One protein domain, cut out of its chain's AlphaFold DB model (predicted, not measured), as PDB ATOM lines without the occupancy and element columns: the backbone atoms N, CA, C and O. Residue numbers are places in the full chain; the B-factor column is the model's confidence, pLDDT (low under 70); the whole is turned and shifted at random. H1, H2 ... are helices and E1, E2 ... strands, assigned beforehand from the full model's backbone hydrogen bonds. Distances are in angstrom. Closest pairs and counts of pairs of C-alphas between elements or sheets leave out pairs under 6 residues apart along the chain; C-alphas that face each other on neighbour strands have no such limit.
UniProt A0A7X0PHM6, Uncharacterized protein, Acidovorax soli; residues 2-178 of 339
ATOM      1  N   ALA A   2     196.269 255.752 205.128       39.03
ATOM      2  CA  ALA A   2     197.325 255.049 205.854       39.03
ATOM      3  C   ALA A   2     196.895 254.885 207.320       39.03
ATOM      4  O   ALA A   2     196.474 255.860 207.940       39.03
ATOM      5  N   LYS A   3     196.949 253.660 207.858       43.50
ATOM      6  CA  LYS A   3     196.724 253.417 209.287       43.50
ATOM      7  C   LYS A   3     197.819 254.163 210.050       43.50
ATOM      8  O   LYS A   3     198.976 253.753 209.991       43.50
ATOM      9  N   SER A   4     197.466 255.271 210.704       56.19
ATOM     10  CA  SER A   4     198.357 255.942 211.654       56.19
ATOM     11  C   SER A   4     198.810 254.908 212.686       56.19
ATOM     12  O   SER A   4     197.983 254.156 213.209       56.19
ATOM     13  N   GLY A   5     200.119 254.785 212.911       68.94
ATOM     14  CA  GLY A   5     200.645 253.855 213.908       68.94
ATOM     15  C   GLY A   5     200.124 254.231 215.295       68.94
ATOM     16  O   GLY A   5     200.103 255.412 215.633       68.94
ATOM     17  N   LYS A   6     199.700 253.242 216.093       76.88
ATOM     18  CA  LYS A   6     199.266 253.482 217.479       76.88
ATOM     19  C   LYS A   6     200.392 254.173 218.252       76.88
ATOM     20  O   LYS A   6     201.531 253.693 218.223       76.88
ATOM     21  N   ILE A   7     200.074 255.263 218.947       87.94
ATOM     22  CA  ILE A   7     201.041 255.964 219.799       87.94
ATOM     23  C   ILE A   7     201.447 255.030 220.942       87.94
ATOM     24  O   ILE A   7     200.601 254.428 221.605       87.94
ATOM     25  N   LYS A   8     202.759 254.882 221.147       90.38
ATOM     26  CA  LYS A   8     203.318 254.165 222.296       90.38
ATOM     27  C   LYS A   8     203.460 255.132 223.465       90.38
ATOM     28  O   LYS A   8     203.911 256.256 223.267       90.38
ATOM     29  N   TYR A   9     203.135 254.658 224.658       95.56
ATOM     30  CA  TYR A   9     203.288 255.384 225.913       95.56
ATOM     31  C   TYR A   9     203.740 254.409 227.011       95.56
ATOM     32  O   TYR A   9     203.723 253.191 226.805       95.56
ATOM     33  N   LYS A  10     204.164 254.934 228.159       96.25
ATOM     34  CA  LYS A  10     204.589 254.156 229.332       96.25
ATOM     35  C   LYS A  10     204.266 254.880 230.650       96.25
ATOM     36  O   LYS A  10     204.078 256.099 230.634       96.25
ATOM     37  N   PRO A  11     204.251 254.173 231.795       97.94
ATOM     38  CA  PRO A  11     204.168 254.810 233.106       97.94
ATOM     39  C   PRO A  11     205.205 255.931 233.259       97.94
ATOM     40  O   PRO A  11     206.362 255.799 232.852       97.94
ATOM     41  N   GLY A  12     204.772 257.056 233.821       97.94
ATOM     42  CA  GLY A  12     205.551 258.281 233.983       97.94
ATOM     43  C   GLY A  12     205.385 259.282 232.839       97.94
ATOM     44  O   GLY A  12     205.706 260.458 233.023       97.94
ATOM     45  N   ASP A  13     204.853 258.860 231.688       98.50
ATOM     46  CA  ASP A  13     204.446 259.798 230.642       98.50
ATOM     47  C   ASP A  13     203.327 260.710 231.158       98.50
ATOM     48  O   ASP A  13     202.479 260.309 231.959       98.50
ATOM     49  N   ILE A  14     203.346 261.960 230.706       98.62
ATOM     50  CA  ILE A  14     202.336 262.968 231.004       98.62
ATOM     51  C   ILE A  14     201.593 263.281 229.715       98.62
ATOM     52  O   ILE A  14     202.213 263.544 228.683       98.62
ATOM     53  N   VAL A  15     200.267 263.265 229.783       98.31
ATOM     54  CA  VAL A  15     199.371 263.513 228.654       98.31
ATOM     55  C   VAL A  15     198.513 264.748 228.883       98.31
ATOM     56  O   VAL A  15     198.200 265.110 230.018       98.31
ATOM     57  N   THR A  16     198.116 265.379 227.783       98.12
ATOM     58  CA  THR A  16     197.044 266.379 227.752       98.12
ATOM     59  C   THR A  16     195.689 265.698 227.645       98.12
ATOM     60  O   THR A  16     195.523 264.748 226.884       98.12
ATOM     61  N   ILE A  17     194.708 266.217 228.375       98.06
ATOM     62  CA  ILE A  17     193.313 265.790 228.316       98.06
ATOM     63  C   ILE A  17     192.486 267.005 227.889       98.06
ATOM     64  O   ILE A  17     192.357 267.953 228.673       98.06
ATOM     65  N   PRO A  18     191.939 267.018 226.660       96.94
ATOM     66  CA  PRO A  18     191.026 268.064 226.228       96.94
ATOM     67  C   PRO A  18     189.770 268.082 227.104       96.94
ATOM     68  O   PRO A  18     189.143 267.049 227.335       96.94
ATOM     69  N   LEU A  19     189.402 269.269 227.569       95.38
ATOM     70  CA  LEU A  19     188.191 269.543 228.332       95.38
ATOM     71  C   LEU A  19     187.231 270.418 227.502       95.38
ATOM     72  O   LEU A  19     187.641 271.011 226.495       95.38
ATOM     73  N   PRO A  20     185.955 270.548 227.912       90.75
ATOM     74  CA  PRO A  20     185.035 271.514 227.320       90.75
ATOM     75  C   PRO A  20     185.593 272.946 227.303       90.75
ATOM     76  O   PRO A  20     186.470 273.308 228.089       90.75
ATOM     77  N   GLU A  21     185.058 273.775 226.402       90.25
ATOM     78  CA  GLU A  21     185.434 275.194 226.256       90.25
ATOM     79  C   GLU A  21     186.924 275.423 225.936       90.25
ATOM     80  O   GLU A  21     187.512 276.425 226.338       90.25
ATOM     81  N   ALA A  22     187.534 274.492 225.193       89.62
ATOM     82  CA  ALA A  22     188.936 274.567 224.765       89.62
ATOM     83  C   ALA A  22     189.938 274.675 225.931       89.62
ATOM     84  O   ALA A  22     190.987 275.309 225.811       89.62
ATOM     85  N   ARG A  23     189.616 274.041 227.063       95.31
ATOM     86  CA  ARG A  23     190.515 273.892 228.212       95.31
ATOM     87  C   ARG A  23     191.287 272.575 228.126       95.31
ATOM     88  O   ARG A  23     190.884 271.646 227.432       95.31
ATOM     89  N   PHE A  24     192.394 272.489 228.850       97.88
ATOM     90  CA  PHE A  24     193.261 271.316 228.906       97.88
ATOM     91  C   PHE A  24     193.588 270.998 230.357       97.88
ATOM     92  O   PHE A  24     194.049 271.869 231.090       97.88
ATOM     93  N   ALA A  25     193.369 269.751 230.754       98.38
ATOM     94  CA  ALA A  25     193.941 269.186 231.966       98.38
ATOM     95  C   ALA A  25     195.116 268.276 231.613       98.38
ATOM     96  O   ALA A  25     195.385 267.992 230.442       98.38
ATOM     97  N   TYR A  26     195.809 267.811 232.644       98.69
ATOM     98  CA  TYR A  26     196.993 266.986 232.490       98.69
ATOM     99  C   TYR A  26     196.917 265.784 233.409       98.69
ATOM    100  O   TYR A  26     196.457 265.885 234.550       98.69
ATOM    101  N   ALA A  27     197.421 264.658 232.924       98.56
ATOM    102  CA  ALA A  27     197.521 263.446 233.711       98.56
ATOM    103  C   ALA A  27     198.891 262.805 233.560       98.56
ATOM    104  O   ALA A  27     199.430 262.738 232.458       98.56
ATOM    105  N   ARG A  28     199.431 262.294 234.664       98.62
ATOM    106  CA  ARG A  28     200.562 261.369 234.653       98.62
ATOM    107  C   ARG A  28     200.036 259.940 234.607       98.62
ATOM    108  O   ARG A  28     199.106 259.607 235.335       98.62
ATOM    109  N   ILE A  29     200.641 259.106 233.774       98.44
ATOM    110  CA  ILE A  29     200.285 257.694 233.641       98.44
ATOM    111  C   ILE A  29     200.970 256.897 234.755       98.44
ATOM    112  O   ILE A  29     202.188 256.980 234.918       98.44
ATOM    113  N   PHE A  30     200.185 256.140 235.512       98.31
ATOM    114  CA  PHE A  30     200.616 255.174 236.521       98.31
ATOM    115  C   PHE A  30     200.418 253.747 235.989       98.31
ATOM    116  O   PHE A  30     199.851 253.547 234.911       98.31
ATOM    117  N   GLU A  31     200.891 252.758 236.742       96.19
ATOM    118  CA  GLU A  31     200.516 251.355 236.541       96.19
ATOM    119  C   GLU A  31     198.997 251.149 236.717       96.19
ATOM    120  O   GLU A  31     198.260 252.060 237.112       96.19
ATOM    121  N   ASP A  32     198.516 249.943 236.406       91.69
ATOM    122  CA  ASP A  32     197.109 249.543 236.554       91.69
ATOM    123  C   ASP A  32     196.129 250.478 235.816       91.69
ATOM    124  O   ASP A  32     195.059 250.823 236.321       91.69
ATOM    125  N   HIS A  33     196.516 250.942 234.619       92.50
ATOM    126  CA  HIS A  33     195.705 251.817 233.759       92.50
ATOM    127  C   HIS A  33     195.146 253.055 234.485       92.50
ATOM    128  O   HIS A  33     194.013 253.487 234.247       92.50
ATOM    129  N   THR A  34     195.940 253.616 235.401       97.25
ATOM    130  CA  THR A  34     195.520 254.728 236.250       97.25
ATOM    131  C   THR A  34     196.187 256.040 235.845       97.25
ATOM    132  O   THR A  34     197.371 256.112 235.525       97.25
ATOM    133  N   PHE A  35     195.406 257.111 235.875       98.31
ATOM    134  CA  PHE A  35     195.807 258.469 235.552       98.31
ATOM    135  C   PHE A  35     195.811 259.313 236.826       98.31
ATOM    136  O   PHE A  35     194.770 259.515 237.454       98.31
ATOM    137  N   GLY A  36     196.978 259.826 237.212       98.38
ATOM    138  CA  GLY A  36     197.104 260.835 238.259       98.38
ATOM    139  C   GLY A  36     196.861 262.219 237.670       98.38
ATOM    140  O   GLY A  36     197.699 262.725 236.924       98.38
ATOM    141  N   ILE A  37     195.718 262.819 237.986       98.56
ATOM    142  CA  ILE A  37     195.293 264.115 237.455       98.56
ATOM    143  C   ILE A  37     195.998 265.234 238.215       98.56
ATOM    144  O   ILE A  37     195.890 265.322 239.437       98.56
ATOM    145  N   PHE A  38     196.699 266.111 237.500       98.62
ATOM    146  CA  PHE A  38     197.336 267.282 238.100       98.62
ATOM    147  C   PHE A  38     196.294 268.284 238.612       98.62
ATOM    148  O   PHE A  38     195.236 268.462 238.012       98.62
ATOM    149  N   ALA A  39     196.606 268.980 239.707       97.88
ATOM    150  CA  ALA A  39     195.802 270.058 240.286       97.88
ATOM    151  C   ALA A  39     195.885 271.353 239.452       97.88
ATOM    152  O   ALA A  39     196.148 272.431 239.983       97.88
ATOM    153  N   HIS A  40     195.749 271.231 238.130       97.38
ATOM    154  CA  HIS A  40     195.953 272.308 237.173       97.38
ATOM    155  C   HIS A  40     195.190 272.065 235.877       97.38
ATOM    156  O   HIS A  40     195.073 270.933 235.402       97.38
ATOM    157  N   TRP A  41     194.724 273.158 235.286       97.12
ATOM    158  CA  TRP A  41     194.182 273.193 233.939       97.12
ATOM    159  C   TRP A  41     194.507 274.539 233.294       97.12
ATOM    160  O   TRP A  41     194.731 275.540 233.974       97.12
ATOM    161  N   SER A  42     194.513 274.575 231.966       97.12
ATOM    162  CA  SER A  42     194.892 275.762 231.204       97.12
ATOM    163  C   SER A  42     194.023 275.944 229.958       97.12
ATOM    164  O   SER A  42     193.411 275.007 229.453       97.12
ATOM    165  N   ALA A  43     193.962 277.167 229.430       95.88
ATOM    166  CA  ALA A  43     193.241 277.478 228.187       95.88
ATOM    167  C   ALA A  43     194.005 277.068 226.909       95.88
ATOM    168  O   ALA A  43     193.484 277.166 225.800       95.88
ATOM    169  N   LYS A  44     195.275 276.675 227.038       95.50
ATOM    170  CA  LYS A  44     196.144 276.221 225.943       95.50
ATOM    171  C   LYS A  44     197.069 275.124 226.464       95.50
ATOM    172  O   LYS A  44     197.423 275.201 227.639       95.50
ATOM    173  N   PRO A  45     197.503 274.164 225.631       95.62
ATOM    174  CA  PRO A  45     198.465 273.158 226.060       95.62
ATOM    175  C   PRO A  45     199.753 273.808 226.575       95.62
ATOM    176  O   PRO A  45     200.324 274.680 225.915       95.62
ATOM    177  N   GLU A  46     200.198 273.379 227.747       96.56
ATOM    178  CA  GLU A  46     201.395 273.869 228.421       96.56
ATOM    179  C   GLU A  46     202.550 272.869 228.295       96.56
ATOM    180  O   GLU A  46     202.335 271.655 228.188       96.56
ATOM    181  N   PRO A  47     203.802 273.357 228.299       96.69
ATOM    182  CA  PRO A  47     204.969 272.491 228.271       96.69
ATOM    183  C   PRO A  47     205.122 271.705 229.580       96.69
ATOM    184  O   PRO A  47     204.766 272.180 230.661       96.69
ATOM    185  N   LEU A  48     205.777 270.543 229.489       96.88
ATOM    186  CA  LEU A  48     206.069 269.642 230.611       96.88
ATOM    187  C   LEU A  48     206.582 270.365 231.867       96.88
ATOM    188  O   LEU A  48     206.146 270.062 232.973       96.88
ATOM    189  N   ALA A  49     207.506 271.315 231.691       96.62
ATOM    190  CA  ALA A  49     208.155 272.023 232.790       96.62
ATOM    191  C   ALA A  49     207.189 272.857 233.645       96.62
ATOM    192  O   ALA A  49     207.499 273.107 234.800       96.62
ATOM    193  N   GLN A  50     206.048 273.287 233.096       96.62
ATOM    194  CA  GLN A  50     205.012 273.996 233.852       96.62
ATOM    195  C   GLN A  50     204.092 272.988 234.545       96.62
ATOM    196  O   GLN A  50     203.973 273.000 235.768       96.62
ATOM    197  N   VAL A  51     203.560 272.034 233.779       96.81
ATOM    198  CA  VAL A  51     202.635 270.997 234.262       96.81
ATOM    199  C   VAL A  51     203.212 270.210 235.442       96.81
ATOM    200  O   VAL A  51     202.539 270.025 236.453       96.81
ATOM    201  N   ALA A  52     204.477 269.787 235.350       95.56
ATOM    202  CA  ALA A  52     205.120 268.944 236.357       95.56
ATOM    203  C   ALA A  52     205.385 269.649 237.704       95.56
ATOM    204  O   ALA A  52     205.795 268.988 238.655       95.56
ATOM    205  N   THR A  53     205.166 270.967 237.804       97.50
ATOM    206  CA  THR A  53     205.271 271.706 239.079       97.50
ATOM    207  C   THR A  53     204.029 271.567 239.953       97.50
ATOM    208  O   THR A  53     204.087 271.835 241.154       97.50
ATOM    209  N   HIS A  54     202.909 271.138 239.370       98.06
ATOM    210  CA  HIS A  54     201.656 270.987 240.088       98.06
ATOM    211  C   HIS A  54     201.596 269.623 240.790       98.06
ATOM    212  O   HIS A  54     202.106 268.629 240.269       98.06
ATOM    213  N   PRO A  55     200.965 269.533 241.973       97.94
ATOM    214  CA  PRO A  55     200.728 268.250 242.614       97.94
ATOM    215  C   PRO A  55     199.646 267.462 241.865       97.94
ATOM    216  O   PRO A  55     198.822 268.032 241.148       97.94
ATOM    217  N   ILE A  56     199.604 266.147 242.078       98.31
ATOM    218  CA  ILE A  56     198.461 265.325 241.670       98.31
ATOM    219  C   ILE A  56     197.305 265.591 242.642       98.31
ATOM    220  O   ILE A  56     197.472 265.468 243.854       98.31
ATOM    221  N   ALA A  57     196.143 265.962 242.108       97.44
ATOM    222  CA  ALA A  57     194.925 266.213 242.871       97.44
ATOM    223  C   ALA A  57     194.183 264.918 243.221       97.44
ATOM    224  O   ALA A  57     193.669 264.779 244.330       97.44
ATOM    225  N   PHE A  58     194.082 263.993 242.262       97.88
ATOM    226  CA  PHE A  58     193.384 262.720 242.430       97.88
ATOM    227  C   PHE A  58     193.751 261.712 241.337       97.88
ATOM    228  O   PHE A  58     194.442 262.046 240.376       97.88
ATOM    229  N   PHE A  59     193.253 260.485 241.485       97.88
ATOM    230  CA  PHE A  59     193.496 259.372 240.572       97.88
ATOM    231  C   PHE A  59     192.192 258.897 239.928       97.88
ATOM    232  O   PHE A  59     191.137 258.902 240.566       97.88
ATOM    233  N   VAL A  60     192.267 258.496 238.661       97.06
ATOM    234  CA  VAL A  60     191.157 257.903 237.904       97.06
ATOM    235  C   VAL A  60     191.687 256.780 237.021       97.06
ATOM    236  O   VAL A  60     192.675 256.961 236.317       97.06
ATOM    237  N   SER A  61     191.043 255.621 237.052       95.62
ATOM    238  CA  SER A  61     191.357 254.504 236.162       95.62
ATOM    239  C   SER A  61     190.552 254.635 234.872       95.62
ATOM    240  O   SER A  61     189.406 255.091 234.886       95.62
ATOM    241  N   GLY A  62     191.120 254.245 233.735       93.38
ATOM    242  CA  GLY A  62     190.388 254.298 232.474       93.38
ATOM    243  C   GLY A  62     191.138 253.702 231.295       93.38
ATOM    244  O   GLY A  62     192.303 253.329 231.386       93.38
ATOM    245  N   THR A  63     190.451 253.616 230.157       91.19
ATOM    246  CA  THR A  63     191.052 253.069 228.932       91.19
ATOM    247  C   THR A  63     192.094 254.018 228.342       91.19
ATOM    248  O   THR A  63     191.959 255.238 228.422       91.19
ATOM    249  N   ASP A  64     193.083 253.463 227.651       91.94
ATOM    250  CA  ASP A  64     194.164 254.205 226.992       91.94
ATOM    251  C   ASP A  64     193.901 254.514 225.505       91.94
ATOM    252  O   ASP A  64     194.813 254.889 224.762       91.94
ATOM    253  N   SER A  65     192.653 254.341 225.062       92.31
ATOM    254  CA  SER A  65     192.220 254.509 223.671       92.31
ATOM    255  C   SER A  65     192.572 255.896 223.124       92.31
ATOM    256  O   SER A  65     193.251 255.985 222.101       92.31
ATOM    257  N   ALA A  66     192.237 256.952 223.873       93.69
ATOM    258  CA  ALA A  66     192.528 258.339 223.508       93.69
ATOM    259  C   ALA A  66     194.029 258.661 223.436       93.69
ATOM    260  O   ALA A  66     194.435 259.580 222.732       93.69
ATOM    261  N   ILE A  67     194.880 257.922 224.149       95.94
ATOM    262  CA  ILE A  67     196.334 258.091 224.032       95.94
ATOM    263  C   ILE A  67     196.801 257.418 222.742       95.94
ATOM    264  O   ILE A  67     197.513 258.018 221.940       95.94
ATOM    265  N   LYS A  68     196.367 256.172 222.514       92.12
ATOM    266  CA  LYS A  68     196.762 255.358 221.353       92.12
ATOM    267  C   LYS A  68     196.337 255.970 220.018       92.12
ATOM    268  O   LYS A  68     197.062 255.786 219.037       92.12
ATOM    269  N   ASP A  69     195.189 256.645 219.972       90.00
ATOM    270  CA  ASP A  69     194.671 257.317 218.773       90.00
ATOM    271  C   ASP A  69     195.185 258.760 218.592       90.00
ATOM    272  O   ASP A  69     195.003 259.344 217.522       90.00
ATOM    273  N   GLY A  70     195.894 259.299 219.590       92.38
ATOM    274  CA  GLY A  70     196.488 260.635 219.557       92.38
ATOM    275  C   GLY A  70     195.559 261.778 219.944       92.38
ATOM    276  O   GLY A  70     195.964 262.933 219.828       92.38
ATOM    277  N   THR A  71     194.358 261.490 220.439       94.19
ATOM    278  CA  THR A  71     193.470 262.503 221.025       94.19
ATOM    279  C   THR A  71     194.091 263.129 222.277       94.19
ATOM    280  O   THR A  71     193.987 264.336 222.493       94.19
ATOM    281  N   TRP A  72     194.753 262.320 223.106       96.88
ATOM    282  CA  TRP A  72     195.519 262.750 224.274       96.88
ATOM    283  C   TRP A  72     197.002 262.764 223.925       96.88
ATOM    284  O   TRP A  72     197.644 261.721 223.785       96.88
ATOM    285  N   LEU A  73     197.557 263.965 223.771       96.44
ATOM    286  CA  LEU A  73     198.947 264.130 223.359       96.44
ATOM    287  C   LEU A  73     199.878 263.918 224.548       96.44
ATOM    288  O   LEU A  73     199.701 264.565 225.583       96.44
ATOM    289  N   VAL A  74     200.901 263.080 224.376       96.88
ATOM    290  CA  VAL A  74     202.007 262.945 225.332       96.88
ATOM    291  C   VAL A  74     202.853 264.220 225.288       96.88
ATOM    292  O   VAL A  74     203.486 264.515 224.276       96.88
ATOM    293  N   VAL A  75     202.863 264.986 226.381       96.19
ATOM    294  CA  VAL A  75     203.617 266.248 226.505       96.19
ATOM    295  C   VAL A  75     205.024 266.056 227.060       96.19
ATOM    296  O   VAL A  75     205.862 266.951 226.948       96.19
ATOM    297  N   GLY A  76     205.307 264.901 227.659       97.25
ATOM    298  CA  GLY A  76     206.631 264.572 228.165       97.25
ATOM    299  C   GLY A  76     206.629 263.378 229.106       97.25
ATOM    300  O   GLY A  76     205.618 262.701 229.255       97.25
ATOM    301  N   HIS A  77     207.770 263.127 229.741       98.00
ATOM    302  CA  HIS A  77     207.967 262.000 230.645       98.00
ATOM    303  C   HIS A  77     208.662 262.466 231.919       98.00
ATOM    304  O   HIS A  77     209.720 263.094 231.856       98.00
ATOM    305  N   VAL A  78     208.085 262.120 233.067       97.38
ATOM    306  CA  VAL A  78     208.729 262.260 234.373       97.38
ATOM    307  C   VAL A  78     208.887 260.852 234.940       97.38
ATOM    308  O   VAL A  78     207.875 260.202 235.222       97.38
ATOM    309  N   PRO A  79     210.120 260.346 235.110       96.69
ATOM    310  CA  PRO A  79     210.324 259.006 235.640       96.69
ATOM    311  C   PRO A  79     209.834 258.920 237.088       96.69
ATOM    312  O   PRO A  79     209.869 259.895 237.845       96.69
ATOM    313  N   PHE A  80     209.331 257.751 237.471       97.44
ATOM    314  CA  PHE A  80     209.090 257.448 238.877       97.44
ATOM    315  C   PHE A  80     210.423 257.239 239.598       97.44
ATOM    316  O   PHE A  80     211.419 256.874 238.972       97.44
ATOM    317  N   GLN A  81     210.444 257.512 240.902       96.06
ATOM    318  CA  GLN A  81     211.643 257.329 241.721       96.06
ATOM    319  C   GLN A  81     212.087 255.860 241.727       96.06
ATOM    320  O   GLN A  81     213.277 255.565 241.643       96.06
ATOM    321  N   ASP A  82     211.117 254.958 241.798       95.94
ATOM    322  CA  ASP A  82     211.277 253.513 241.779       95.94
ATOM    323  C   ASP A  82     209.986 252.863 241.244       95.94
ATOM    324  O   ASP A  82     209.015 253.546 240.910       95.94
ATOM    325  N   ALA A  83     209.995 251.534 241.130       93.12
ATOM    326  CA  ALA A  83     208.842 250.756 240.676       93.12
ATOM    327  C   ALA A  83     207.674 250.763 241.675       93.12
ATOM    328  O   ALA A  83     206.553 250.439 241.313       93.12
ATOM    329  N   GLU A  84     207.919 251.106 242.937       94.44
ATOM    330  CA  GLU A  84     206.863 251.199 243.942       94.44
ATOM    331  C   GLU A  84     206.046 252.480 243.728       94.44
ATOM    332  O   GLU A  84     204.818 252.458 243.743       94.44
ATOM    333  N   ALA A  85     206.732 253.586 243.440       95.56
ATOM    334  CA  ALA A  85     206.129 254.884 243.180       95.56
ATOM    335  C   ALA A  85     205.326 254.954 241.869       95.56
ATOM    336  O   ALA A  85     204.605 255.934 241.671       95.56
ATOM    337  N   SER A  86     205.455 253.968 240.968       96.62
ATOM    338  CA  SER A  86     204.674 253.916 239.725       96.62
ATOM    339  C   SER A  86     203.245 253.417 239.920       96.62
ATOM    340  O   SER A  86     202.419 253.613 239.026       96.62
ATOM    341  N   PHE A  87     202.925 252.834 241.076       97.38
ATOM    342  CA  PHE A  87     201.563 252.432 241.412       97.38
ATOM    343  C   PHE A  87     200.763 253.594 242.013       97.38
ATOM    344  O   PHE A  87     201.309 254.409 242.766       97.38
ATOM    345  N   PRO A  88     199.462 253.701 241.697       96.69
ATOM    346  CA  PRO A  88     198.602 254.690 242.329       96.69
ATOM    347  C   PRO A  88     198.352 254.334 243.807       96.69
ATOM    348  O   PRO A  88     198.489 253.172 244.197       96.69
ATOM    349  N   PRO A  89     197.942 255.304 244.645       96.75
ATOM    350  CA  PRO A  89     197.543 255.033 246.020       96.75
ATOM    351  C   PRO A  89     196.372 254.040 246.115       96.75
ATOM    352  O   PRO A  89     195.584 253.924 245.174       96.75
ATOM    353  N   PRO A  90     196.189 253.382 247.273       96.69
ATOM    354  CA  PRO A  90     195.024 252.542 247.521       96.69
ATOM    355  C   PRO A  90     193.709 253.321 247.396       96.69
ATOM    356  O   PRO A  90     193.589 254.438 247.907       96.69
ATOM    357  N   VAL A  91     192.701 252.696 246.789       96.19
ATOM    358  CA  VAL A  91     191.354 253.268 246.632       96.19
ATOM    359  C   VAL A  91     190.287 252.307 247.139       96.19
ATOM    360  O   VAL A  91     190.453 251.087 247.112       96.19
ATOM    361  N   ALA A  92     189.177 252.860 247.619       95.62
ATOM    362  CA  ALA A  92     188.031 252.088 248.070       95.62
ATOM    363  C   ALA A  92     187.178 251.639 246.878       95.62
ATOM    364  O   ALA A  92     186.818 252.455 246.029       95.62
ATOM    365  N   ILE A  93     186.801 250.365 246.839       90.62
ATOM    366  CA  ILE A  93     185.932 249.814 245.790       90.62
ATOM    367  C   ILE A  93     184.547 249.499 246.348       90.62
ATOM    368  O   ILE A  93     184.381 249.320 247.554       90.62
ATOM    369  N   CYS A  94     183.548 249.426 245.465       83.44
ATOM    370  CA  CYS A  94     182.191 248.994 245.815       83.44
ATOM    371  C   CYS A  94     181.471 249.895 246.836       83.44
ATOM    372  O   CYS A  94     180.602 249.421 247.563       83.44
ATOM    373  N   TYR A  95     181.817 251.183 246.908       85.88
ATOM    374  CA  TYR A  95     181.143 252.166 247.760       85.88
ATOM    375  C   TYR A  95     180.218 253.063 246.936       85.88
ATOM    376  O   TYR A  95     180.675 253.773 246.034       85.88
ATOM    377  N   ASP A  96     178.934 253.062 247.285       82.50
ATOM    378  CA  ASP A  96     177.944 253.998 246.765       82.50
ATOM    379  C   ASP A  96     177.807 255.186 247.727       82.50
ATOM    380  O   ASP A  96     177.436 255.044 248.894       82.50
ATOM    381  N   TYR A  97     178.122 256.373 247.216       81.75
ATOM    382  CA  TYR A  97     178.111 257.611 247.983       81.75
ATOM    383  C   TYR A  97     176.699 258.105 248.300       81.75
ATOM    384  O   TYR A  97     176.474 258.635 249.393       81.75
ATOM    385  N   ASP A  98     175.754 257.923 247.375       78.50
ATOM    386  CA  ASP A  98     174.407 258.480 247.495       78.50
ATOM    387  C   ASP A  98     173.603 257.714 248.545       78.50
ATOM    388  O   ASP A  98     173.014 258.315 249.446       78.50
ATOM    389  N   SER A  99     173.659 256.382 248.494       80.06
ATOM    390  CA  SER A  99     173.068 255.530 249.531       80.06
ATOM    391  C   SER A  99     173.939 255.409 250.787       80.06
ATOM    392  O   SER A  99     173.452 254.969 251.828       80.06
ATOM    393  N   ASN A 100     175.211 255.820 250.718       82.00
ATOM    394  CA  ASN A 100     176.219 255.594 251.756       82.00
ATOM    395  C   ASN A 100     176.327 254.102 252.139       82.00
ATOM    396  O   ASN A 100     176.417 253.754 253.320       82.00
ATOM    397  N   THR A 101     176.277 253.215 251.140       82.62
ATOM    398  CA  THR A 101     176.323 251.758 251.322       82.62
ATOM    399  C   THR A 101     177.466 251.111 250.544       82.62
ATOM    400  O   THR A 101     178.110 251.729 249.698       82.62
ATOM    401  N   TRP A 102     177.741 249.846 250.864       83.06
ATOM    402  CA  TRP A 102     178.704 249.020 250.142       83.06
ATOM    403  C   TRP A 102     177.952 248.045 249.253       83.06
ATOM    404  O   TRP A 102     177.194 247.219 249.762       83.06
ATOM    405  N   THR A 103     178.191 248.095 247.946       78.69
ATOM    406  CA  THR A 103     177.509 247.228 246.983       78.69
ATOM    407  C   THR A 103     177.844 245.758 247.222       78.69
ATOM    408  O   THR A 103     176.968 244.927 247.069       78.69
ATOM    409  N   MET A 104     179.042 245.433 247.723       75.56
ATOM    410  CA  MET A 104     179.454 244.066 248.104       75.56
ATOM    411  C   MET A 104     179.175 243.726 249.585       75.56
ATOM    412  O   MET A 104     179.743 242.781 250.134       75.56
ATOM    413  N   GLY A 105     178.370 244.531 250.286       81.31
ATOM    414  CA  GLY A 105     177.992 244.316 251.690       81.31
ATOM    415  C   GLY A 105     179.090 244.579 252.732       81.31
ATOM    416  O   GLY A 105     178.803 244.576 253.930       81.31
ATOM    417  N   ARG A 106     180.338 244.833 252.320       87.06
ATOM    418  CA  ARG A 106     181.452 245.175 253.219       87.06
ATOM    419  C   ARG A 106     182.524 246.030 252.527       87.06
ATOM    420  O   ARG A 106     182.662 245.930 251.309       87.06
ATOM    421  N   PRO A 107     183.294 246.833 253.285       91.19
ATOM    422  CA  PRO A 107     184.355 247.661 252.728       91.19
ATOM    423  C   PRO A 107     185.502 246.873 252.105       91.19
ATOM    424  O   PRO A 107     185.961 245.864 252.651       91.19
ATOM    425  N   MET A 108     186.001 247.389 250.985       92.94
ATOM    426  CA  MET A 108     187.129 246.829 250.250       92.94
ATOM    427  C   MET A 108     188.062 247.931 249.764       92.94
ATOM    428  O   MET A 108     187.625 249.033 249.430       92.94
ATOM    429  N   VAL A 109     189.349 247.602 249.700       95.12
ATOM    430  CA  VAL A 109     190.393 248.434 249.100       95.12
ATOM    431  C   VAL A 109     191.095 247.630 248.020       95.12
ATOM    432  O   VAL A 109     191.378 246.448 248.228       95.12
ATOM    433  N   THR A 110     191.393 248.284 246.902       94.12
ATOM    434  CA  THR A 110     192.288 247.756 245.871       94.12
ATOM    435  C   THR A 110     193.590 248.546 245.834       94.12
ATOM    436  O   THR A 110     193.599 249.768 246.023       94.12
ATOM    437  N   HIS A 111     194.698 247.835 245.643       95.38
ATOM    438  CA  HIS A 111     196.033 248.401 245.484       95.38
ATOM    439  C   HIS A 111     196.939 247.374 244.794       95.38
ATOM    440  O   HIS A 111     197.065 246.245 245.277       95.38
ATOM    441  N   LYS A 112     197.586 247.762 243.685       93.25
ATOM    442  CA  LYS A 112     198.540 246.926 242.928       93.25
ATOM    443  C   LYS A 112     197.964 245.586 242.471       93.25
ATOM    444  O   LYS A 112     198.528 244.527 242.749       93.25
ATOM    445  N   GLY A 113     196.774 245.624 241.882       86.75
ATOM    446  CA  GLY A 113     196.049 244.418 241.473       86.75
ATOM    447  C   GLY A 113     195.624 243.483 242.616       86.75
ATOM    448  O   GLY A 113     195.186 242.369 242.344       86.75
ATOM    449  N   THR A 114     195.743 243.894 243.885       91.44
ATOM    450  CA  THR A 114     195.266 243.108 245.032       91.44
ATOM    451  C   THR A 114     194.047 243.752 245.668       91.44
ATOM    452  O   THR A 114     194.019 244.961 245.893       91.44
ATOM    453  N   GLU A 115     193.059 242.927 246.004       92.75
ATOM    454  CA  GLU A 115     191.843 243.344 246.692       92.75
ATOM    455  C   GLU A 115     191.822 242.797 248.115       92.75
ATOM    456  O   GLU A 115     192.163 241.639 248.372       92.75
ATOM    457  N   LYS A 116     191.406 243.632 249.068       93.62
ATOM    458  CA  LYS A 116     191.355 243.250 250.476       93.62
ATOM    459  C   LYS A 116     190.106 243.793 251.153       93.62
ATOM    460  O   LYS A 116     189.803 244.982 251.068       93.62
ATOM    461  N   PHE A 117     189.433 242.927 251.909       92.81
ATOM    462  CA  PHE A 117     188.390 243.340 252.845       92.81
ATOM    463  C   PHE A 117     188.989 244.078 254.038       92.81
ATOM    464  O   PHE A 117     189.959 243.623 254.649       92.81
ATOM    465  N   VAL A 118     188.381 245.206 254.385       93.62
ATOM    466  CA  VAL A 118     188.853 246.100 255.445       93.62
ATOM    467  C   VAL A 118     187.677 246.626 256.268       93.62
ATOM    468  O   VAL A 118     186.507 246.422 255.943       93.62
ATOM    469  N   THR A 119     187.975 247.284 257.380       90.31
ATOM    470  CA  THR A 119     186.969 247.916 258.235       90.31
ATOM    471  C   THR A 119     186.520 249.264 257.672       90.31
ATOM    472  O   THR A 119     187.256 249.936 256.954       90.31
ATOM    473  N   ALA A 120     185.329 249.726 258.071       88.38
ATOM    474  CA  ALA A 120     184.816 251.048 257.688       88.38
ATOM    475  C   ALA A 120     185.738 252.204 258.130       88.38
ATOM    476  O   ALA A 120     185.771 253.254 257.497       88.38
ATOM    477  N   LYS A 121     186.507 252.006 259.208       89.88
ATOM    478  CA  LYS A 121     187.476 252.989 259.702       89.88
ATOM    479  C   LYS A 121     188.702 253.094 258.792       89.88
ATOM    480  O   LYS A 121     189.216 254.190 258.617       89.88
ATOM    481  N   GLU A 122     189.160 251.978 258.227       91.88
ATOM    482  CA  GLU A 122     190.335 251.935 257.345       91.88
ATOM    483  C   GLU A 122     190.074 252.580 255.978       91.88
ATOM    484  O   GLU A 122     191.000 253.106 255.369       91.88
ATOM    485  N   VAL A 123     188.824 252.577 255.509       93.56
ATOM    486  CA  VAL A 123     188.430 253.196 254.228       93.56
ATOM    487  C   VAL A 123     187.982 254.643 254.345       93.56
ATOM    488  O   VAL A 123     187.856 255.318 253.327       93.56
ATOM    489  N   ALA A 124     187.704 255.134 255.552       91.81
ATOM    490  CA  ALA A 124     187.178 256.478 255.744       91.81
ATOM    491  C   ALA A 124     188.141 257.532 255.168       91.81
ATOM    492  O   ALA A 124     189.314 257.588 255.531       91.81
ATOM    493  N   GLY A 125     187.635 258.383 254.272       92.56
ATOM    494  CA  GLY A 125     188.415 259.436 253.617       92.56
ATOM    495  C   GLY A 125     189.273 258.985 252.427       92.56
ATOM    496  O   GLY A 125     189.804 259.855 251.720       92.56
ATOM    497  N   LEU A 126     189.373 257.675 252.162       95.69
ATOM    498  CA  LEU A 126     189.974 257.179 250.925       95.69
ATOM    499  C   LEU A 126     189.157 257.638 249.721       95.69
ATOM    500  O   LEU A 126     187.934 257.803 249.794       95.69
ATOM    501  N   ASP A 127     189.853 257.831 248.605       95.69
ATOM    502  CA  ASP A 127     189.195 258.021 247.322       95.69
ATOM    503  C   ASP A 127     188.478 256.737 246.913       95.69
ATOM    504  O   ASP A 127     188.963 255.627 247.138       95.69
ATOM    505  N   ARG A 128     187.310 256.905 246.306       94.56
ATOM    506  CA  ARG A 128     186.588 255.831 245.633       94.56
ATOM    507  C   ARG A 128     187.309 255.497 244.331       94.56
ATOM    508  O   ARG A 128     187.790 256.403 243.649       94.56
ATOM    509  N   LEU A 129     187.324 254.224 243.954       93.75
ATOM    510  CA  LEU A 129     187.739 253.820 242.619       93.75
ATOM    511  C   LEU A 129     186.800 254.462 241.597       93.75
ATOM    512  O   LEU A 129     185.578 254.316 241.670       93.75
ATOM    513  N   LEU A 130     187.397 255.167 240.644       92.19
ATOM    514  CA  LEU A 130     186.708 255.747 239.502       92.19
ATOM    515  C   LEU A 130     187.217 255.041 238.262       92.19
ATOM    516  O   LEU A 130     188.391 255.173 237.930       92.19
ATOM    517  N   PHE A 131     186.332 254.306 237.594       91.81
ATOM    518  CA  PHE A 131     186.642 253.645 236.338       91.81
ATOM    519  C   PHE A 131     185.900 254.325 235.188       91.81
ATOM    520  O   PHE A 131     184.671 254.356 235.145       91.81
ATOM    521  N   CYS A 132     186.660 254.893 234.258       91.19
ATOM    522  CA  CYS A 132     186.153 255.578 233.080       91.19
ATOM    523  C   CYS A 132     186.433 254.736 231.829       91.19
ATOM    524  O   CYS A 132     187.509 254.819 231.233       91.19
ATOM    525  N   HIS A 133     185.438 253.961 231.394       87.56
ATOM    526  CA  HIS A 133     185.529 253.126 230.189       87.56
ATOM    527  C   HIS A 133     185.572 253.944 228.879       87.56
ATOM    528  O   HIS A 133     185.900 253.418 227.820       87.56
ATOM    529  N   LYS A 134     185.268 255.251 228.939       89.12
ATOM    530  CA  LYS A 134     185.339 256.198 227.814       89.12
ATOM    531  C   LYS A 134     186.193 257.418 228.191       89.12
ATOM    532  O   LYS A 134     186.005 257.962 229.282       89.12
ATOM    533  N   PRO A 135     187.044 257.941 227.286       91.19
ATOM    534  CA  PRO A 135     187.841 259.150 227.533       91.19
ATOM    535  C   PRO A 135     187.011 260.377 227.943       91.19
ATOM    536  O   PRO A 135     187.429 261.158 228.796       91.19
ATOM    537  N   ALA A 136     185.804 260.522 227.387       91.56
ATOM    538  CA  ALA A 136     184.890 261.611 227.735       91.56
ATOM    539  C   ALA A 136     184.466 261.594 229.217       91.56
ATOM    540  O   ALA A 136     184.247 262.653 229.798       91.56
ATOM    541  N   LEU A 137     184.402 260.416 229.851       92.44
ATOM    542  CA  LEU A 137     184.074 260.293 231.276       92.44
ATOM    543  C   LEU A 137     185.233 260.752 232.168       92.44
ATOM    544  O   LEU A 137     184.988 261.328 233.227       92.44
ATOM    545  N   VAL A 138     186.485 260.576 231.723       95.75
ATOM    546  CA  VAL A 138     187.648 261.157 232.414       95.75
ATOM    547  C   VAL A 138     187.560 262.680 232.375       95.75
ATOM    548  O   VAL A 138     187.661 263.319 233.418       95.75
ATOM    549  N   ALA A 139     187.291 263.267 231.204       95.19
ATOM    550  CA  ALA A 139     187.114 264.714 231.073       95.19
ATOM    551  C   ALA A 139     185.959 265.239 231.948       95.19
ATOM    552  O   ALA A 139     186.144 266.220 232.666       95.19
ATOM    553  N   ALA A 140     184.805 264.562 231.955       93.62
ATOM    554  CA  ALA A 140     183.671 264.920 232.811       93.62
ATOM    555  C   ALA A 140     184.024 264.848 234.307       93.62
ATOM    556  O   ALA A 140     183.717 265.768 235.058       93.62
ATOM    557  N   THR A 141     184.745 263.803 234.725       94.94
ATOM    558  CA  THR A 141     185.228 263.651 236.108       94.94
ATOM    559  C   THR A 141     186.180 264.778 236.500       94.94
ATOM    560  O   THR A 141     186.117 265.271 237.621       94.94
ATOM    561  N   ILE A 142     187.064 265.207 235.595       97.44
ATOM    562  CA  ILE A 142     187.966 266.337 235.847       97.44
ATOM    563  C   ILE A 142     187.169 267.627 236.019       97.44
ATOM    564  O   ILE A 142     187.445 268.372 236.954       97.44
ATOM    565  N   VAL A 143     186.181 267.890 235.161       95.19
ATOM    566  CA  VAL A 143     185.325 269.076 235.298       95.19
ATOM    567  C   VAL A 143     184.620 269.062 236.655       95.19
ATOM    568  O   VAL A 143     184.849 269.963 237.456       95.19
ATOM    569  N   ASP A 144     183.879 268.003 236.969       93.88
ATOM    570  CA  ASP A 144     183.107 267.934 238.212       93.88
ATOM    571  C   ASP A 144     184.003 268.004 239.460       93.88
ATOM    572  O   ASP A 144     183.798 268.798 240.384       93.88
ATOM    573  N   ARG A 145     185.063 267.192 239.488       96.38
ATOM    574  CA  ARG A 145     185.903 267.065 240.674       96.38
ATOM    575  C   ARG A 145     186.858 268.236 240.841       96.38
ATOM    576  O   ARG A 145     186.997 268.718 241.958       96.38
ATOM    577  N   LEU A 146     187.581 268.631 239.791       95.50
ATOM    578  CA  LEU A 146     188.660 269.621 239.879       95.50
ATOM    579  C   LEU A 146     188.174 271.048 239.649       95.50
ATOM    580  O   LEU A 146     188.662 271.955 240.316       95.50
ATOM    581  N   ILE A 147     187.270 271.249 238.691       93.50
ATOM    582  CA  ILE A 147     186.840 272.590 238.279       93.50
ATOM    583  C   ILE A 147     185.648 273.042 239.118       93.50
ATOM    584  O   ILE A 147     185.685 274.142 239.666       93.50
ATOM    585  N   ASP A 148     184.646 272.180 239.279       93.44
ATOM    586  CA  ASP A 148     183.444 272.496 240.056       93.44
ATOM    587  C   ASP A 148     183.647 272.247 241.564       93.44
ATOM    588  O   ASP A 148     182.853 272.688 242.394       93.44
ATOM    589  N   GLY A 149     184.756 271.598 241.940       93.12
ATOM    590  CA  GLY A 149     185.196 271.453 243.330       93.12
ATOM    591  C   GLY A 149     184.472 270.359 244.118       93.12
ATOM    592  O   GLY A 149     184.558 270.334 245.349       93.12
ATOM    593  N   ASN A 150     183.805 269.410 243.450       93.62
ATOM    594  CA  ASN A 150     183.009 268.351 244.086       93.62
ATOM    595  C   ASN A 150     183.851 267.223 244.721       93.62
ATOM    596  O   ASN A 150     183.426 266.073 244.815       93.62
ATOM    597  N   HIS A 151     185.049 267.529 245.227       93.38
ATOM    598  CA  HIS A 151     186.009 266.561 245.773       93.38
ATOM    599  C   HIS A 151     185.420 265.601 246.815       93.38
ATOM    600  O   HIS A 151     185.784 264.424 246.840       93.38
ATOM    601  N   ALA A 152     184.520 266.084 247.675       91.38
ATOM    602  CA  ALA A 152     183.937 265.290 248.752       91.38
ATOM    603  C   ALA A 152     183.062 264.133 248.246       91.38
ATOM    604  O   ALA A 152     182.979 263.115 248.929       91.38
ATOM    605  N   TYR A 153     182.446 264.261 247.062       90.56
ATOM    606  CA  TYR A 153     181.635 263.204 246.442       90.56
ATOM    607  C   TYR A 153     182.462 261.949 246.134       90.56
ATOM    608  O   TYR A 153     181.987 260.815 246.191       90.56
ATOM    609  N   TYR A 154     183.746 262.141 245.862       94.38
ATOM    610  CA  TYR A 154     184.653 261.091 245.420       94.38
ATOM    611  C   TYR A 154     185.385 260.384 246.561       94.38
ATOM    612  O   TYR A 154     186.261 259.561 246.305       94.38
ATOM    613  N   LYS A 155     185.020 260.673 247.814       94.62
ATOM    614  CA  LYS A 155     185.622 260.078 249.009       94.62
ATOM    615  C   LYS A 155     184.615 259.253 249.793       94.62
ATOM    616  O   LYS A 155     183.432 259.582 249.854       94.62
ATOM    617  N   VAL A 156     185.101 258.197 250.436       93.31
ATOM    618  CA  VAL A 156     184.298 257.407 251.375       93.31
ATOM    619  C   VAL A 156     183.972 258.257 252.599       93.31
ATOM    620  O   VAL A 156     184.874 258.791 253.256       93.31
ATOM    621  N   ARG A 157     182.682 258.373 252.928       88.94
ATOM    622  CA  ARG A 157     182.241 259.124 254.107       88.94
ATOM    623  C   ARG A 157     182.605 258.383 255.401       88.94
ATOM    624  O   ARG A 157     182.517 257.156 255.451       88.94
ATOM    625  N   PRO A 158     182.949 259.099 256.487       81.56
ATOM    626  CA  PRO A 158     183.074 258.493 257.807       81.56
ATOM    627  C   PRO A 158     181.743 257.886 258.273       81.56
ATOM    628  O   PRO A 158     180.674 258.481 258.083       81.56
ATOM    629  N   SER A 159     181.807 256.732 258.941       67.50
ATOM    630  CA  SER A 159     180.649 256.113 259.588       67.50
ATOM    631  C   SER A 159     180.021 257.073 260.608       67.50
ATOM    632  O   SER A 159     180.704 257.595 261.486       67.50
ATOM    633  N   GLY A 160     178.713 257.323 260.482       61.16
ATOM    634  CA  GLY A 160     177.966 258.235 261.360       61.16
ATOM    635  C   GLY A 160     177.882 259.692 260.887       61.16
ATOM    636  O   GLY A 160     177.248 260.499 261.561       61.16
ATOM    637  N   SER A 161     178.458 260.042 259.731       58.34
ATOM    638  CA  SER A 161     178.206 261.348 259.112       58.34
ATOM    639  C   SER A 161     176.821 261.366 258.448       58.34
ATOM    640  O   SER A 161     176.608 260.777 257.390       58.34
ATOM    641  N   SER A 162     175.849 262.017 259.088       44.69
ATOM    642  CA  SER A 162     174.607 262.428 258.432       44.69
ATOM    643  C   SER A 162     174.800 263.836 257.870       44.69
ATOM    644  O   SER A 162     175.124 264.778 258.586       44.69
ATOM    645  N   SER A 163     174.626 263.985 256.563       45.53
ATOM    646  CA  SER A 163     174.548 265.283 255.895       45.53
ATOM    647  C   SER A 163     173.327 265.260 254.994       45.53
ATOM    648  O   SER A 163     173.123 264.287 254.267       45.53
ATOM    649  N   SER A 164     172.529 266.331 255.036       39.28
ATOM    650  CA  SER A 164     171.440 266.545 254.085       39.28
ATOM    651  C   SER A 164     171.992 266.482 252.665       39.28
ATOM    652  O   SER A 164     173.086 266.991 252.414       39.28
ATOM    653  N   ALA A 165     171.238 265.851 251.767       38.72
ATOM    654  CA  ALA A 165     171.573 265.676 250.364       38.72
ATOM    655  C   ALA A 165     172.059 266.993 249.735       38.72
ATOM    656  O   ALA A 165     171.264 267.882 249.435       38.72
ATOM    657  N   ALA A 166     173.372 267.115 249.526       41.00
ATOM    658  CA  ALA A 166     173.861 267.931 248.432       41.00
ATOM    659  C   ALA A 166     173.390 267.214 247.164       41.00
ATOM    660  O   ALA A 166     173.637 266.016 247.017       41.00
ATOM    661  N   ALA A 167     172.615 267.907 246.331       42.09
ATOM    662  CA  ALA A 167     172.099 267.354 245.089       42.09
ATOM    663  C   ALA A 167     173.258 266.750 244.282       42.09
ATOM    664  O   ALA A 167     174.294 267.399 244.130       42.09
ATOM    665  N   ALA A 168     173.086 265.514 243.804       45.84
ATOM    666  CA  ALA A 168     174.032 264.900 242.884       45.84
ATOM    667  C   ALA A 168     174.284 265.876 241.717       45.84
ATOM    668  O   ALA A 168     173.312 266.412 241.168       45.84
ATOM    669  N   PRO A 169     175.546 266.174 241.359       43.47
ATOM    670  CA  PRO A 169     175.816 267.094 240.267       43.47
ATOM    671  C   PRO A 169     175.217 266.544 238.968       43.47
ATOM    672  O   PRO A 169     175.345 265.361 238.656       43.47
ATOM    673  N   ALA A 170     174.556 267.416 238.200       43.59
ATOM    674  CA  ALA A 170     173.802 267.065 236.989       43.59
ATOM    675  C   ALA A 170     174.658 266.455 235.857       43.59
ATOM    676  O   ALA A 170     174.118 266.012 234.845       43.59
ATOM    677  N   LEU A 171     175.984 266.455 236.022       38.16
ATOM    678  CA  LEU A 171     176.987 265.975 235.075       38.16
ATOM    679  C   LEU A 171     177.927 264.924 235.678       38.16
ATOM    680  O   LEU A 171     178.928 264.596 235.037       38.16
ATOM    681  N   ALA A 172     177.621 264.371 236.863       43.09
ATOM    682  CA  ALA A 172     178.334 263.186 237.323       43.09
ATOM    683  C   ALA A 172     178.298 262.160 236.175       43.09
ATOM    684  O   ALA A 172     177.200 261.880 235.672       43.09
ATOM    685  N   PRO A 173     179.450 261.628 235.709       37.22
ATOM    686  CA  PRO A 173     179.416 260.483 234.812       37.22
ATOM    687  C   PRO A 173     178.492 259.485 235.488       37.22
ATOM    688  O   PRO A 173     178.646 259.284 236.694       37.22
ATOM    689  N   GLN A 174     177.485 258.975 234.772       33.72
ATOM    690  CA  GLN A 174     176.563 258.008 235.350       33.72
ATOM    691  C   GLN A 174     177.412 256.836 235.840       33.72
ATOM    692  O   GLN A 174     177.786 255.951 235.075       33.72
ATOM    693  N   VAL A 175     177.783 256.879 237.121       40.22
ATOM    694  CA  VAL A 175     178.186 255.722 237.891       40.22
ATOM    695  C   VAL A 175     176.987 254.838 237.711       40.22
ATOM    696  O   VAL A 175     175.895 255.255 238.089       40.22
ATOM    697  N   MET A 176     177.184 253.730 237.006       33.41
ATOM    698  CA  MET A 176     176.135 252.824 236.581       33.41
ATOM    699  C   MET A 176     175.208 252.568 237.774       33.41
ATOM    700  O   MET A 176     175.511 251.769 238.658       33.41
ATOM    701  N   GLN A 177     174.108 253.322 237.850       30.58
ATOM    702  CA  GLN A 177     173.064 253.124 238.838       30.58
ATOM    703  C   GLN A 177     172.242 251.979 238.281       30.58
ATOM    704  O   GLN A 177     171.170 252.152 237.707       30.58
ATOM    705  N   VAL A 178     172.789 250.777 238.424       33.50
ATOM    706  CA  VAL A 178     171.969 249.582 238.407       33.50
ATOM    707  C   VAL A 178     171.148 249.681 239.682       33.50
ATOM    708  O   VAL A 178     171.685 249.579 240.786       33.50
TER     709      VAL A 178
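This is residues 2 to 178 of the 339 residues of an uncharacterized protein of Acidovorax soli (UniProt A0A7X0PHM6). A strongly twisted five-stranded sheet, E4 E3 E2 E1 E5, with the one long helix H4 packed across it, makes the larger part; a small three-stranded sheet, E6 E7 E8, with the short helix H3 at it, makes a second part. Residues 78 to 90 join the two sheets, and residues 155 to 178 have no named element. The printed part has 177 residues, with E1 E2 E3 H1 E4 H2 E5 E6 E7 E8 H3 H4 H5 along the chain; both sheets are antiparallel. The class is mixed, helices and strands, with under half of the residues in named elements. The whole is compact, with a radius of gyration of the C-alphas of 16.8 A and spans of 53 by 36 by 34 A.

E1 is residues 13 to 19, 19.1 A long, beginning at C-alpha 13 (204.446, 259.798, 230.642). E2 is residues 23 to 29, 19.7 A, and E3 residues 34 to 42, 21.6 A, which bends by 74 degrees at residue 39. H1 is residues 48 to 51, E4 residues 56 to 62, 16.5 A, H2 residues 65 to 68 and E5 residues 74 to 77. E6 is residues 91 to 93, E7 108 to 111, E8 114 to 117 and H3 120 to 123. H4 is residues 135 to 147, 17.2 A, and H5 residues 151 to 154, ending at C-alpha 154 (184.653, 261.091, 245.420).

E1 E2 E3 form a meander, each strand the antiparallel neighbour of the one before, with N 17 and O 25 at 2.8 A and N 36 and O 28 at 2.8 A. The edge strands are E4, with N 37 and O 58 at 2.8 A, and E5, with N 14 and O 76 at 2.8 A. H4 is on this sheet in two layers, a helix on one face of a sheet, at a height of 7.0 A; it runs across the strands, at 82 degrees to E2 on the local plane. The closest C-alphas of E1 and H4 are those of Leu 19 and Ala 139, 5.7 A apart. H1 is on the sheet at a height of 8.0 A, only just over none of its strands, with 2 C-alphas each falling on E2 and E1; H2 only grazes it with residues 66 to 67. H4 and H5 are close but not clearly touching, the closest C-alphas being those of Arg 145 and His 151, 5.1 A. E6 E7 E8 form a second meander, with N 93 and O 108 at 3.0 A and N 109 and O 116 at 3.0 A; H3 only grazes this sheet. Every O i to N i+4 pair in H4 is within hydrogen-bond range; H1, H2, H3 and H5 are too short for such a pair.

The C-alphas farthest apart, of Ala 2 and Gly 160, are 58.9 A apart. The printed part has no cut. The links E5 to E6, E6 to E7 and H3 to H4 are long. The mean pLDDT of the printed part is 86.9; residues 2 to 5 and 159 to 178 are under 70.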